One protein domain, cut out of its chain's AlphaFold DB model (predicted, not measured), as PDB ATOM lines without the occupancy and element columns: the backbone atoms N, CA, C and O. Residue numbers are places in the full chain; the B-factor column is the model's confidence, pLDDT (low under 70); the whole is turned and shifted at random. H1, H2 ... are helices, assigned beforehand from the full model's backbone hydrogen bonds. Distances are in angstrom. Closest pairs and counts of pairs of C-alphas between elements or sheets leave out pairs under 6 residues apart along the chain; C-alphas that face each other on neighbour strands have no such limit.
ATOM      1  N   PRO A   2      72.583   7.087 -74.376       89.25
ATOM      2  CA  PRO A   2      73.795   7.481 -73.631       89.25
ATOM      3  C   PRO A   2      73.562   7.959 -72.188       89.25
ATOM      4  O   PRO A   2      74.460   7.921 -71.359       89.25
ATOM      5  N   LYS A   3      72.340   8.408 -71.868       90.75
ATOM      6  CA  LYS A   3      71.965   8.869 -70.522       90.75
ATOM      7  C   LYS A   3      72.041   7.765 -69.455       90.75
ATOM      8  O   LYS A   3      72.311   8.073 -68.300       90.75
ATOM      9  N   TYR A   4      71.769   6.513 -69.828       88.00
ATOM     10  CA  TYR A   4      71.645   5.393 -68.883       88.00
ATOM     11  C   TYR A   4      72.620   4.255 -69.174       88.00
ATOM     12  O   TYR A   4      73.035   3.552 -68.257       88.00
ATOM     13  N   PHE A   5      73.011   4.091 -70.437       87.44
ATOM     14  CA  PHE A   5      73.900   3.029 -70.877       87.44
ATOM     15  C   PHE A   5      75.200   3.632 -71.390       87.44
ATOM     16  O   PHE A   5      75.188   4.638 -72.098       87.44
ATOM     17  N   LYS A   6      76.320   2.979 -71.073       89.06
ATOM     18  CA  LYS A   6      77.651   3.365 -71.571       89.06
ATOM     19  C   LYS A   6      77.862   3.042 -73.055       89.06
ATOM     20  O   LYS A   6      78.876   3.416 -73.623       89.06
ATOM     21  N   GLN A   7      76.929   2.330 -73.681       89.69
ATOM     22  CA  GLN A   7      77.014   1.995 -75.096       89.69
ATOM     23  C   GLN A   7      76.567   3.171 -75.956       89.69
ATOM     24  O   GLN A   7      75.552   3.815 -75.692       89.69
ATOM     25  N   THR A   8      77.305   3.409 -77.030       92.31
ATOM     26  CA  THR A   8      76.950   4.383 -78.067       92.31
ATOM     27  C   THR A   8      76.101   3.733 -79.157       92.31
ATOM     28  O   THR A   8      75.122   4.317 -79.621       92.31
ATOM     29  N   LYS A   9      76.423   2.484 -79.517       94.12
ATOM     30  CA  LYS A   9      75.780   1.735 -80.604       94.12
ATOM     31  C   LYS A   9      74.522   1.008 -80.119       94.12
ATOM     32  O   LYS A   9      74.572   0.177 -79.213       94.12
ATOM     33  N   PHE A  10      73.387   1.272 -80.767       92.81
ATOM     34  CA  PHE A  10      72.107   0.622 -80.453       92.81
ATOM     35  C   PHE A  10      72.127  -0.898 -80.688       92.81
ATOM     36  O   PHE A  10      71.556  -1.645 -79.898       92.81
ATOM     37  N   ALA A  11      72.851  -1.369 -81.705       95.06
ATOM     38  CA  ALA A  11      72.999  -2.797 -81.987       95.06
ATOM     39  C   ALA A  11      73.636  -3.570 -80.817       95.06
ATOM     40  O   ALA A  11      73.205  -4.678 -80.494       95.06
ATOM     41  N   SER A  12      74.618  -2.976 -80.128       93.62
ATOM     42  CA  SER A  12      75.234  -3.575 -78.938       93.62
ATOM     43  C   SER A  12      74.224  -3.712 -77.798       93.62
ATOM     44  O   SER A  12      74.145  -4.769 -77.172       93.62
ATOM     45  N   PHE A  13      73.374  -2.701 -77.602       94.75
ATOM     46  CA  PHE A  13      72.300  -2.742 -76.610       94.75
ATOM     47  C   PHE A  13      71.274  -3.839 -76.925       94.75
ATOM     48  O   PHE A  13      70.909  -4.620 -76.047       94.75
ATOM     49  N   GLN A  14      70.872  -3.980 -78.191       95.38
ATOM     50  CA  GLN A  14      69.984  -5.066 -78.619       95.38
ATOM     51  C   GLN A  14      70.603  -6.451 -78.390       95.38
ATOM     52  O   GLN A  14      69.924  -7.364 -77.921       95.38
ATOM     53  N   ARG A  15      71.901  -6.623 -78.685       94.12
ATOM     54  CA  ARG A  15      72.616  -7.876 -78.395       94.12
ATOM     55  C   ARG A  15      72.596  -8.188 -76.901       94.12
ATOM     56  O   ARG A  15      72.337  -9.333 -76.543       94.12
ATOM     57  N   GLN A  16      72.809  -7.189 -76.044       94.31
ATOM     58  CA  GLN A  16      72.715  -7.366 -74.595       94.31
ATOM     59  C   GLN A  16      71.313  -7.779 -74.165       94.31
ATOM     60  O   GLN A  16      71.177  -8.794 -73.493       94.31
ATOM     61  N   LEU A  17      70.266  -7.092 -74.624       95.88
ATOM     62  CA  LEU A  17      68.883  -7.493 -74.349       95.88
ATOM     63  C   LEU A  17      68.634  -8.970 -74.701       95.88
ATOM     64  O   LEU A  17      68.142  -9.731 -73.867       95.88
ATOM     65  N   ASN A  18      69.080  -9.408 -75.879       94.62
ATOM     66  CA  ASN A  18      68.950 -10.804 -76.302       94.62
ATOM     67  C   ASN A  18      69.711 -11.780 -75.383       94.62
ATOM     68  O   ASN A  18      69.227 -12.882 -75.119       94.62
ATOM     69  N   LEU A  19      70.894 -11.400 -74.885       95.44
ATOM     70  CA  LEU A  19      71.660 -12.209 -73.930       95.44
ATOM     71  C   LEU A  19      70.944 -12.355 -72.582       95.44
ATOM     72  O   LEU A  19      71.125 -13.371 -71.924       95.44
ATOM     73  N   TYR A  20      70.121 -11.389 -72.183       96.06
ATOM     74  CA  TYR A  20      69.333 -11.436 -70.946       96.06
ATOM     75  C   TYR A  20      67.913 -11.987 -71.143       96.06
ATOM     76  O   TYR A  20      67.087 -11.886 -70.245       96.06
ATOM     77  N   GLY A  21      67.616 -12.577 -72.306       95.56
ATOM     78  CA  GLY A  21      66.320 -13.210 -72.564       95.56
ATOM     79  C   GLY A  21      65.182 -12.242 -72.844       95.56
ATOM     80  O   GLY A  21      64.021 -12.646 -72.818       95.56
ATOM     81  N   PHE A  22      65.486 -10.978 -73.137       96.88
ATOM     82  CA  PHE A  22      64.464 -10.074 -73.639       96.88
ATOM     83  C   PHE A  22      64.015 -10.535 -75.023       96.88
ATOM     84  O   PHE A  22      64.833 -10.818 -75.900       96.88
ATOM     85  N   SER A  23      62.703 -10.573 -75.209       95.94
ATOM     86  CA  SER A  23      62.075 -10.921 -76.478       95.94
ATOM     87  C   SER A  23      61.579  -9.653 -77.162       95.94
ATOM     88  O   SER A  23      61.037  -8.757 -76.513       95.94
ATOM     89  N   ARG A  24      61.797  -9.556 -78.474       96.31
ATOM     90  CA  ARG A  24      61.294  -8.447 -79.287       96.31
ATOM     91  C   ARG A  24      59.833  -8.714 -79.634       96.31
ATOM     92  O   ARG A  24      59.522  -9.793 -80.115       96.31
ATOM     93  N   LEU A  25      58.976  -7.724 -79.425       96.44
ATOM     94  CA  LEU A  25      57.574  -7.766 -79.818       96.44
ATOM     95  C   LEU A  25      57.457  -7.561 -81.323       96.44
ATOM     96  O   LEU A  25      57.956  -6.567 -81.867       96.44
ATOM     97  N   THR A  26      56.815  -8.500 -82.003       96.81
ATOM     98  CA  THR A  26      56.601  -8.453 -83.452       96.81
ATOM     99  C   THR A  26      55.227  -7.903 -83.814       96.81
ATOM    100  O   THR A  26      55.077  -7.349 -84.908       96.81
ATOM    101  N   ALA A  27      54.264  -7.966 -82.891       95.50
ATOM    102  CA  ALA A  27      52.888  -7.524 -83.092       95.50
ATOM    103  C   ALA A  27      52.424  -6.484 -82.048       95.50
ATOM    104  O   ALA A  27      53.099  -6.204 -81.061       95.50
ATOM    105  N   GLY A  28      51.248  -5.895 -82.290       94.62
ATOM    106  CA  GLY A  28      50.589  -4.961 -81.371       94.62
ATOM    107  C   GLY A  28      51.050  -3.502 -81.476       94.62
ATOM    108  O   GLY A  28      51.820  -3.127 -82.361       94.62
ATOM    109  N   LEU A  29      50.538  -2.662 -80.567       95.19
ATOM    110  CA  LEU A  29      50.877  -1.233 -80.495       95.19
ATOM    111  C   LEU A  29      52.346  -1.010 -80.106       95.19
ATOM    112  O   LEU A  29      52.953  -0.038 -80.542       95.19
ATOM    113  N   ASP A  30      52.920  -1.939 -79.340       95.31
ATOM    114  CA  ASP A  30      54.312  -1.907 -78.886       95.31
ATOM    115  C   ASP A  30      55.253  -2.689 -79.814       95.31
ATOM    116  O   ASP A  30      56.317  -3.153 -79.391       95.31
ATOM    117  N   ARG A  31      54.878  -2.863 -81.089       95.88
ATOM    118  CA  ARG A  31      55.711  -3.550 -82.081       95.88
ATOM    119  C   ARG A  31      57.105  -2.923 -82.137       95.88
ATOM    120  O   ARG A  31      57.271  -1.718 -82.305       95.88
ATOM    121  N   GLY A  32      58.125  -3.770 -82.053       94.75
ATOM    122  CA  GLY A  32      59.530  -3.369 -81.990       94.75
ATOM    123  C   GLY A  32      60.044  -3.099 -80.575       94.75
ATOM    124  O   GLY A  32      61.257  -2.973 -80.403       94.75
ATOM    125  N   GLY A  33      59.161  -3.067 -79.574       95.75
ATOM    126  CA  GLY A  33      59.526  -3.048 -78.165       95.75
ATOM    127  C   GLY A  33      60.193  -4.350 -77.727       95.75
ATOM    128  O   GLY A  33      60.084  -5.383 -78.386       95.75
ATOM    129  N   TYR A  34      60.895  -4.300 -76.601       96.44
ATOM    130  CA  TYR A  34      61.466  -5.478 -75.956       96.44
ATOM    131  C   TYR A  34      60.759  -5.710 -74.630       96.44
ATOM    132  O   TYR A  34      60.555  -4.764 -73.866       96.44
ATOM    133  N   TYR A  35      60.429  -6.963 -74.342       96.56
ATOM    134  CA  TYR A  35      59.802  -7.347 -73.089       96.56
ATOM    135  C   TYR A  35      60.570  -8.477 -72.409       96.56
ATOM    136  O   TYR A  35      61.233  -9.294 -73.048       96.56
ATOM    137  N   HIS A  36      60.460  -8.511 -71.087       96.75
ATOM    138  CA  HIS A  36      60.914  -9.613 -70.257       96.75
ATOM    139  C   HIS A  36      59.941  -9.737 -69.082       96.75
ATOM    140  O   HIS A  36      59.584  -8.732 -68.469       96.75
ATOM    141  N   GLU A  37      59.516 -10.952 -68.742       95.75
ATOM    142  CA  GLU A  37      58.450 -11.206 -67.754       95.75
ATOM    143  C   GLU A  37      58.741 -10.596 -66.372       95.75
ATOM    144  O   GLU A  37      57.854 -10.108 -65.675       95.75
ATOM    145  N   LEU A  38      60.016 -10.611 -65.979       96.19
ATOM    146  CA  LEU A  38      60.498 -10.073 -64.703       96.19
ATOM    147  C   LEU A  38      60.809  -8.568 -64.739       96.19
ATOM    148  O   LEU A  38      61.098  -7.976 -63.699       96.19
ATOM    149  N   PHE A  39      60.753  -7.932 -65.909       96.38
ATOM    150  CA  PHE A  39      61.044  -6.510 -66.064       96.38
ATOM    151  C   PHE A  39      59.753  -5.690 -65.940       96.38
ATOM    152  O   PHE A  39      59.164  -5.246 -66.923       96.38
ATOM    153  N   LEU A  40      59.282  -5.529 -64.701       93.19
ATOM    154  CA  LEU A  40      58.012  -4.870 -64.392       93.19
ATOM    155  C   LEU A  40      58.229  -3.527 -63.686       93.19
ATOM    156  O   LEU A  40      58.933  -3.438 -62.676       93.19
ATOM    157  N   ARG A  41      57.549  -2.480 -64.169       90.56
ATOM    158  CA  ARG A  41      57.593  -1.140 -63.566       90.56
ATOM    159  C   ARG A  41      57.112  -1.176 -62.109       90.56
ATOM    160  O   ARG A  41      56.066  -1.746 -61.804       90.56
ATOM    161  N   GLY A  42      57.880  -0.560 -61.209       88.56
ATOM    162  CA  GLY A  42      57.586  -0.514 -59.769       88.56
ATOM    163  C   GLY A  42      57.939  -1.788 -58.989       88.56
ATOM    164  O   GLY A  42      57.689  -1.851 -57.786       88.56
ATOM    165  N   LYS A  43      58.525  -2.803 -59.641       91.19
ATOM    166  CA  LYS A  43      58.975  -4.053 -59.008       91.19
ATOM    167  C   LYS A  43      60.450  -4.331 -59.322       91.19
ATOM    168  O   LYS A  43      60.781  -5.383 -59.863       91.19
ATOM    169  N   SER A  44      61.343  -3.407 -58.957       92.19
ATOM    170  CA  SER A  44      62.794  -3.524 -59.209       92.19
ATOM    171  C   SER A  44      63.415  -4.817 -58.665       92.19
ATOM    172  O   SER A  44      64.287  -5.394 -59.299       92.19
ATOM    173  N   PHE A  45      62.890  -5.368 -57.567       93.06
ATOM    174  CA  PHE A  45      63.338  -6.652 -57.011       93.06
ATOM    175  C   PHE A  45      63.195  -7.850 -57.972       93.06
ATOM    176  O   PHE A  45      63.849  -8.877 -57.779       93.06
ATOM    177  N   LEU A  46      62.319  -7.765 -58.982       95.00
ATOM    178  CA  LEU A  46      62.204  -8.794 -60.019       95.00
ATOM    179  C   LEU A  46      63.307  -8.663 -61.070       95.00
ATOM    180  O   LEU A  46      63.772  -9.682 -61.574       95.00
ATOM    181  N   ALA A  47      63.781  -7.443 -61.339       95.19
ATOM    182  CA  ALA A  47      64.873  -7.210 -62.275       95.19
ATOM    183  C   ALA A  47      66.180  -7.879 -61.826       95.19
ATOM    184  O   ALA A  47      66.903  -8.413 -62.660       95.19
ATOM    185  N   HIS A  48      66.439  -7.971 -60.516       94.69
ATOM    186  CA  HIS A  48      67.593  -8.707 -59.972       94.69
ATOM    187  C   HIS A  48      67.572 -10.210 -60.269       94.69
ATOM    188  O   HIS A  48      68.589 -10.882 -60.125       94.69
ATOM    189  N   ARG A  49      66.416 -10.759 -60.659       95.88
ATOM    190  CA  ARG A  49      66.263 -12.174 -61.022       95.88
ATOM    191  C   ARG A  49      66.424 -12.425 -62.521       95.88
ATOM    192  O   ARG A  49      66.321 -13.572 -62.943       95.88
ATOM    193  N   ILE A  50      66.662 -11.381 -63.315       96.75
ATOM    194  CA  ILE A  50      66.978 -11.511 -64.736       96.75
ATOM    195  C   ILE A  50      68.429 -11.973 -64.837       96.75
ATOM    196  O   ILE A  50      69.353 -11.241 -64.488       96.75
ATOM    197  N   TYR A  51      68.627 -13.206 -65.290       95.94
ATOM    198  CA  TYR A  51      69.950 -13.786 -65.472       95.94
ATOM    199  C   TYR A  51      70.335 -13.790 -66.947       95.94
ATOM    200  O   TYR A  51      69.502 -13.961 -67.837       95.94
ATOM    201  N   ARG A  52      71.634 -13.649 -67.209       95.69
ATOM    202  CA  ARG A  52      72.176 -13.803 -68.552       95.69
ATOM    203  C   ARG A  52      72.015 -15.250 -69.013       95.69
ATOM    204  O   ARG A  52      72.455 -16.193 -68.352       95.69
ATOM    205  N   MET A  53      71.403 -15.439 -70.170       94.56
ATOM    206  CA  MET A  53      71.294 -16.732 -70.821       94.56
ATOM    207  C   MET A  53      72.612 -17.074 -71.513       94.56
ATOM    208  O   MET A  53      73.111 -16.335 -72.364       94.56
ATOM    209  N   ARG A  54      73.172 -18.241 -71.182       92.75
ATOM    210  CA  ARG A  54      74.322 -18.788 -71.905       92.75
ATOM    211  C   ARG A  54      73.868 -19.211 -73.297       92.75
ATOM    212  O   ARG A  54      73.170 -20.216 -73.446       92.75
ATOM    213  N   VAL A  55      74.277 -18.454 -74.312       90.56
ATOM    214  CA  VAL A  55      74.087 -18.835 -75.712       90.56
ATOM    215  C   VAL A  55      75.017 -20.009 -75.991       90.56
ATOM    216  O   VAL A  55      76.212 -19.843 -76.203       90.56
ATOM    217  N   LYS A  56      74.477 -21.225 -75.940       88.50
ATOM    218  CA  LYS A  56      75.170 -22.399 -76.472       88.50
ATOM    219  C   LYS A  56      75.130 -22.231 -77.987       88.50
ATOM    220  O   LYS A  56      74.027 -22.228 -78.532       88.50
ATOM    221  N   GLU A 679      90.274  21.966 -91.316       70.06
ATOM    222  CA  GLU A 679      90.190  21.626 -89.889       70.06
ATOM    223  C   GLU A 679      89.199  20.477 -89.630       70.06
ATOM    224  O   GLU A 679      89.476  19.629 -88.782       70.06
ATOM    225  N   MET A 680      88.099  20.381 -90.387       66.44
ATOM    226  CA  MET A 680      87.182  19.236 -90.315       66.44
ATOM    227  C   MET A 680      87.796  17.955 -90.891       66.44
ATOM    228  O   MET A 680      87.669  16.903 -90.267       66.44
ATOM    229  N   ASP A 681      88.534  18.029 -91.998       62.12
ATOM    230  CA  ASP A 681      89.231  16.873 -92.577       62.12
ATOM    231  C   ASP A 681      90.403  16.420 -91.694       62.12
ATOM    232  O   ASP A 681      90.624  15.224 -91.524       62.12
ATOM    233  N   SER A 682      91.099  17.349 -91.026       65.50
ATOM    234  CA  SER A 682      92.091  17.010 -89.994       65.50
ATOM    235  C   SER A 682      91.457  16.362 -88.756       65.50
ATOM    236  O   SER A 682      92.118  15.574 -88.075       65.50
ATOM    237  N   PHE A 683      90.200  16.689 -88.443       57.78
ATOM    238  CA  PHE A 683      89.458  16.097 -87.329       57.78
ATOM    239  C   PHE A 683      88.929  14.693 -87.665       57.78
ATOM    240  O   PHE A 683      88.919  13.822 -86.800       57.78
ATOM    241  N   PHE A 684      88.548  14.430 -88.919       51.38
ATOM    242  CA  PHE A 684      88.176  13.080 -89.359       51.38
ATOM    243  C   PHE A 684      89.393  12.179 -89.605       51.38
ATOM    244  O   PHE A 684      89.370  11.020 -89.204       51.38
ATOM    245  N   ALA A 685      90.501  12.720 -90.121       54.09
ATOM    246  CA  ALA A 685      91.747  11.968 -90.290       54.09
ATOM    247  C   ALA A 685      92.376  11.525 -88.953       54.09
ATOM    248  O   ALA A 685      93.059  10.508 -88.905       54.09
ATOM    249  N   THR A 686      92.116  12.244 -87.854       57.25
ATOM    250  CA  THR A 686      92.555  11.842 -86.503       57.25
ATOM    251  C   THR A 686      91.628  10.819 -85.839       57.25
ATOM    252  O   THR A 686      92.053  10.152 -84.900       57.25
ATOM    253  N   LEU A 687      90.396  10.640 -86.331       51.94
ATOM    254  CA  LEU A 687      89.465   9.605 -85.856       51.94
ATOM    255  C   LEU A 687      89.629   8.259 -86.582       51.94
ATOM    256  O   LEU A 687      89.200   7.234 -86.047       51.94
ATOM    257  N   ASP A 688      90.261   8.243 -87.758       44.19
ATOM    258  CA  ASP A 688      90.546   7.008 -88.498       44.19
ATOM    259  C   ASP A 688      91.841   6.304 -88.045       44.19
ATOM    260  O   ASP A 688      91.931   5.084 -88.161       44.19
ATOM    261  N   GLU A 689      92.807   7.005 -87.432       50.34
ATOM    262  CA  GLU A 689      94.008   6.357 -86.863       50.34
ATOM    263  C   GLU A 689      93.754   5.631 -85.523       50.34
ATOM    264  O   GLU A 689      94.533   4.751 -85.158       50.34
ATOM    265  N   GLU A 690      92.647   5.910 -84.818       46.56
ATOM    266  CA  GLU A 690      92.234   5.149 -83.619       46.56
ATOM    267  C   GLU A 690      91.223   4.018 -83.910       46.56
ATOM    268  O   GLU A 690      90.870   3.265 -83.004       46.56
ATOM    269  N   ASN A 691      90.798   3.819 -85.166       43.47
ATOM    270  CA  ASN A 691      89.960   2.682 -85.581       43.47
ATOM    271  C   ASN A 691      90.783   1.597 -86.296       43.47
ATOM    272  O   ASN A 691      90.462   1.160 -87.402       43.47
ATOM    273  N   SER A 692      91.837   1.109 -85.637       46.34
ATOM    274  CA  SER A 692      92.421  -0.179 -86.022       46.34
ATOM    275  C   SER A 692      91.361  -1.287 -85.831       46.34
ATOM    276  O   SER A 692      90.772  -1.360 -84.752       46.34
ATOM    277  N   PRO A 693      91.096  -2.171 -86.814       43.44
ATOM    278  CA  PRO A 693      90.112  -3.262 -86.717       43.44
ATOM    279  C   PRO A 693      90.463  -4.392 -85.727       43.44
ATOM    280  O   PRO A 693      89.976  -5.512 -85.879       43.44
ATOM    281  N   LEU A 694      91.320  -4.138 -84.740       47.84
ATOM    282  CA  LEU A 694      91.762  -5.118 -83.756       47.84
ATOM    283  C   LEU A 694      91.061  -4.837 -82.412       47.84
ATOM    284  O   LEU A 694      91.124  -3.729 -81.895       47.84
ATOM    285  N   ASP A 695      90.372  -5.856 -81.887       47.41
ATOM    286  CA  ASP A 695      89.790  -5.964 -80.533       47.41
ATOM    287  C   ASP A 695      88.424  -5.342 -80.195       47.41
ATOM    288  O   ASP A 695      88.054  -5.267 -79.021       47.41
ATOM    289  N   PHE A 696      87.559  -5.050 -81.172       44.25
ATOM    290  CA  PHE A 696      86.168  -4.675 -80.842       44.25
ATOM    291  C   PHE A 696      85.389  -5.813 -80.146       44.25
ATOM    292  O   PHE A 696      84.505  -5.555 -79.326       44.25
ATOM    293  N   ASP A 697      85.717  -7.076 -80.436       50.84
ATOM    294  CA  ASP A 697      85.119  -8.232 -79.762       50.84
ATOM    295  C   ASP A 697      85.753  -8.521 -78.392       50.84
ATOM    296  O   ASP A 697      85.065  -9.042 -77.510       50.84
ATOM    297  N   GLU A 698      87.014  -8.142 -78.162       54.34
ATOM    298  CA  GLU A 698      87.705  -8.362 -76.886       54.34
ATOM    299  C   GLU A 698      87.347  -7.280 -75.857       54.34
ATOM    300  O   GLU A 698      86.982  -7.600 -74.720       54.34
ATOM    301  N   GLU A 699      87.284  -6.008 -76.273       57.00
ATOM    302  CA  GLU A 699      86.781  -4.925 -75.423       57.00
ATOM    303  C   GLU A 699      85.293  -5.140 -75.101       57.00
ATOM    304  O   GLU A 699      84.876  -5.024 -73.942       57.00
ATOM    305  N   MET A 700      84.491  -5.558 -76.088       55.84
ATOM    306  CA  MET A 700      83.084  -5.891 -75.868       55.84
ATOM    307  C   MET A 700      82.928  -7.123 -74.969       55.84
ATOM    308  O   MET A 700      82.055  -7.111 -74.103       55.84
ATOM    309  N   ASN A 701      83.777  -8.149 -75.088       54.88
ATOM    310  CA  ASN A 701      83.775  -9.274 -74.150       54.88
ATOM    311  C   ASN A 701      84.207  -8.867 -72.737       54.88
ATOM    312  O   ASN A 701      83.627  -9.385 -71.786       54.88
ATOM    313  N   SER A 702      85.126  -7.909 -72.576       58.53
ATOM    314  CA  SER A 702      85.500  -7.380 -71.255       58.53
ATOM    315  C   SER A 702      84.334  -6.628 -70.595       58.53
ATOM    316  O   SER A 702      84.004  -6.880 -69.437       58.53
ATOM    317  N   TYR A 703      83.599  -5.811 -71.360       57.81
ATOM    318  CA  TYR A 703      82.382  -5.140 -70.891       57.81
ATOM    319  C   TYR A 703      81.227  -6.108 -70.619       57.81
ATOM    320  O   TYR A 703      80.329  -5.801 -69.830       57.81
ATOM    321  N   LEU A 704      81.227  -7.262 -71.289       57.22
ATOM    322  CA  LEU A 704      80.254  -8.332 -71.100       57.22
ATOM    323  C   LEU A 704      80.664  -9.332 -70.010       57.22
ATOM    324  O   LEU A 704      79.817 -10.134 -69.630       57.22
ATOM    325  N   ALA A 705      81.907  -9.338 -69.528       56.09
ATOM    326  CA  ALA A 705      82.365 -10.269 -68.493       56.09
ATOM    327  C   ALA A 705      81.855  -9.876 -67.096       56.09
ATOM    328  O   ALA A 705      81.606 -10.745 -66.260       56.09
ATOM    329  N   ASP A 706      81.604  -8.584 -66.872       63.03
ATOM    330  CA  ASP A 706      80.995  -8.084 -65.642       63.03
ATOM    331  C   ASP A 706      79.467  -8.255 -65.680       63.03
ATOM    332  O   ASP A 706      78.703  -7.302 -65.869       63.03
ATOM    333  N   ASP A 707      79.002  -9.486 -65.447       58.81
ATOM    334  CA  ASP A 707      77.574  -9.834 -65.320       58.81
ATOM    335  C   ASP A 707      76.844  -8.972 -64.255       58.81
ATOM    336  O   ASP A 707      75.623  -8.804 -64.296       58.81
ATOM    337  N   THR A 708      77.577  -8.351 -63.322       61.50
ATOM    338  CA  THR A 708      77.042  -7.416 -62.318       61.50
ATOM    339  C   THR A 708      76.598  -6.070 -62.891       61.50
ATOM    340  O   THR A 708      75.743  -5.400 -62.306       61.50
ATOM    341  N   ASN A 709      77.159  -5.644 -64.023       69.38
ATOM    342  CA  ASN A 709      76.981  -4.279 -64.514       69.38
ATOM    343  C   ASN A 709      75.622  -4.085 -65.205       69.38
ATOM    344  O   ASN A 709      74.973  -3.055 -65.033       69.38
ATOM    345  N   PHE A 710      75.135  -5.091 -65.940       73.06
ATOM    346  CA  PHE A 710      73.836  -4.985 -66.610       73.06
ATOM    347  C   PHE A 710      72.673  -5.014 -65.618       73.06
ATOM    348  O   PHE A 710      71.761  -4.205 -65.744       73.06
ATOM    349  N   GLY A 711      72.726  -5.869 -64.587       70.69
ATOM    350  CA  GLY A 711      71.699  -5.903 -63.537       70.69
ATOM    351  C   GLY A 711      71.545  -4.556 -62.822       70.69
ATOM    352  O   GLY A 711      70.427  -4.069 -62.656       70.69
ATOM    353  N   TYR A 712      72.667  -3.905 -62.496       75.19
ATOM    354  CA  TYR A 712      72.674  -2.562 -61.908       75.19
ATOM    355  C   TYR A 712      72.156  -1.486 -62.882       75.19
ATOM    356  O   TYR A 712      71.459  -0.552 -62.482       75.19
ATOM    357  N   MET A 713      72.446  -1.622 -64.179       75.00
ATOM    358  CA  MET A 713      71.915  -0.721 -65.209       75.00
ATOM    359  C   MET A 713      70.399  -0.866 -65.397       75.00
ATOM    360  O   MET A 713      69.714   0.146 -65.522       75.00
ATOM    361  N   ILE A 714      69.864  -2.093 -65.381       79.50
ATOM    362  CA  ILE A 714      68.415  -2.344 -65.441       79.50
ATOM    363  C   ILE A 714      67.714  -1.661 -64.258       79.50
ATOM    364  O   ILE A 714      66.672  -1.031 -64.441       79.50
ATOM    365  N   GLU A 715      68.292  -1.745 -63.058       75.81
ATOM    366  CA  GLU A 715      67.750  -1.102 -61.858       75.81
ATOM    367  C   GLU A 715      67.684   0.424 -62.010       75.81
ATOM    368  O   GLU A 715      66.620   1.004 -61.801       75.81
ATOM    369  N   LYS A 716      68.751   1.062 -62.510       78.56
ATOM    370  CA  LYS A 716      68.779   2.512 -62.781       78.56
ATOM    371  C   LYS A 716      67.799   3.004 -63.847       78.56
ATOM    372  O   LYS A 716      67.548   4.202 -63.918       78.56
ATOM    373  N   VAL A 717      67.323   2.126 -64.726       77.94
ATOM    374  CA  VAL A 717      66.295   2.466 -65.723       77.94
ATOM    375  C   VAL A 717      64.887   2.325 -65.134       77.94
ATOM    376  O   VAL A 717      63.953   2.958 -65.626       77.94
ATOM    377  N   LEU A 718      64.723   1.487 -64.105       71.94
ATOM    378  CA  LEU A 718      63.460   1.316 -63.384       71.94
ATOM    379  C   LEU A 718      63.236   2.380 -62.302       71.94
ATOM    380  O   LEU A 718      62.072   2.656 -61.992       71.94
ATOM    381  N   GLU A 719      64.318   2.922 -61.736       70.38
ATOM    382  CA  GLU A 719      64.338   4.136 -60.903       70.38
ATOM    383  C   GLU A 719      64.068   5.402 -61.727       70.38
ATOM    384  O   GLU A 719      63.228   6.215 -61.271       70.38
TER     385      GLU A 719
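Overview. This is residues 2 to 56 and 679 to 719 of the 719 residues of the protein "Hypothetical protein" of Pseudictyota dubia (UniProt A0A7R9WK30). H1, H2, H5 and long loops make a body with H1 nearest its middle and H2 packed on H5; an arm, residues 679 to 699 with H3, sticks out. The 96 printed residues have five named helices, H1 to H5 in order, and no named strand; the class is all helix, with under half, 46, in named elements. The whole is loose, radius of gyration of the C-alphas 16.9 A, spanning 50 by 32 by 29 A.

Along the chain. H1, residues 10 to 19, begins at C-alpha 10 (72.107, 0.622, -80.453) and measures 14.4 A; H2 is residues 44 to 47. H3, residues 679 to 688, measures 14.7 A, H4, residues 696 to 705, 14.1 A, and H5, residues 707 to 718, 18.1 A, ending at C-alpha 718 (63.460, 1.316, -63.384).

Arrangement. H2 and H5 touch; their closest C-alphas, Ser 44 and Glu 715, are 6.1 A apart. H1 is only just apart from H4 and from H5, closest C-alphas 8.4 A in each case. H4 and H5 meet only through their link. Each O i to N i+4 pair is within hydrogen-bond range in H1 and H4, 5 of 6 in H3 and 7 of 8 in H5; H2 is too short for one.

Size, cuts and confidence. Residues 57 to 678 are not printed; C-alphas 56 and 679 are 48.4 A apart. The link H1 to H2 is long, 24 residues. pLDDT is under 70 in residues 680 to 709.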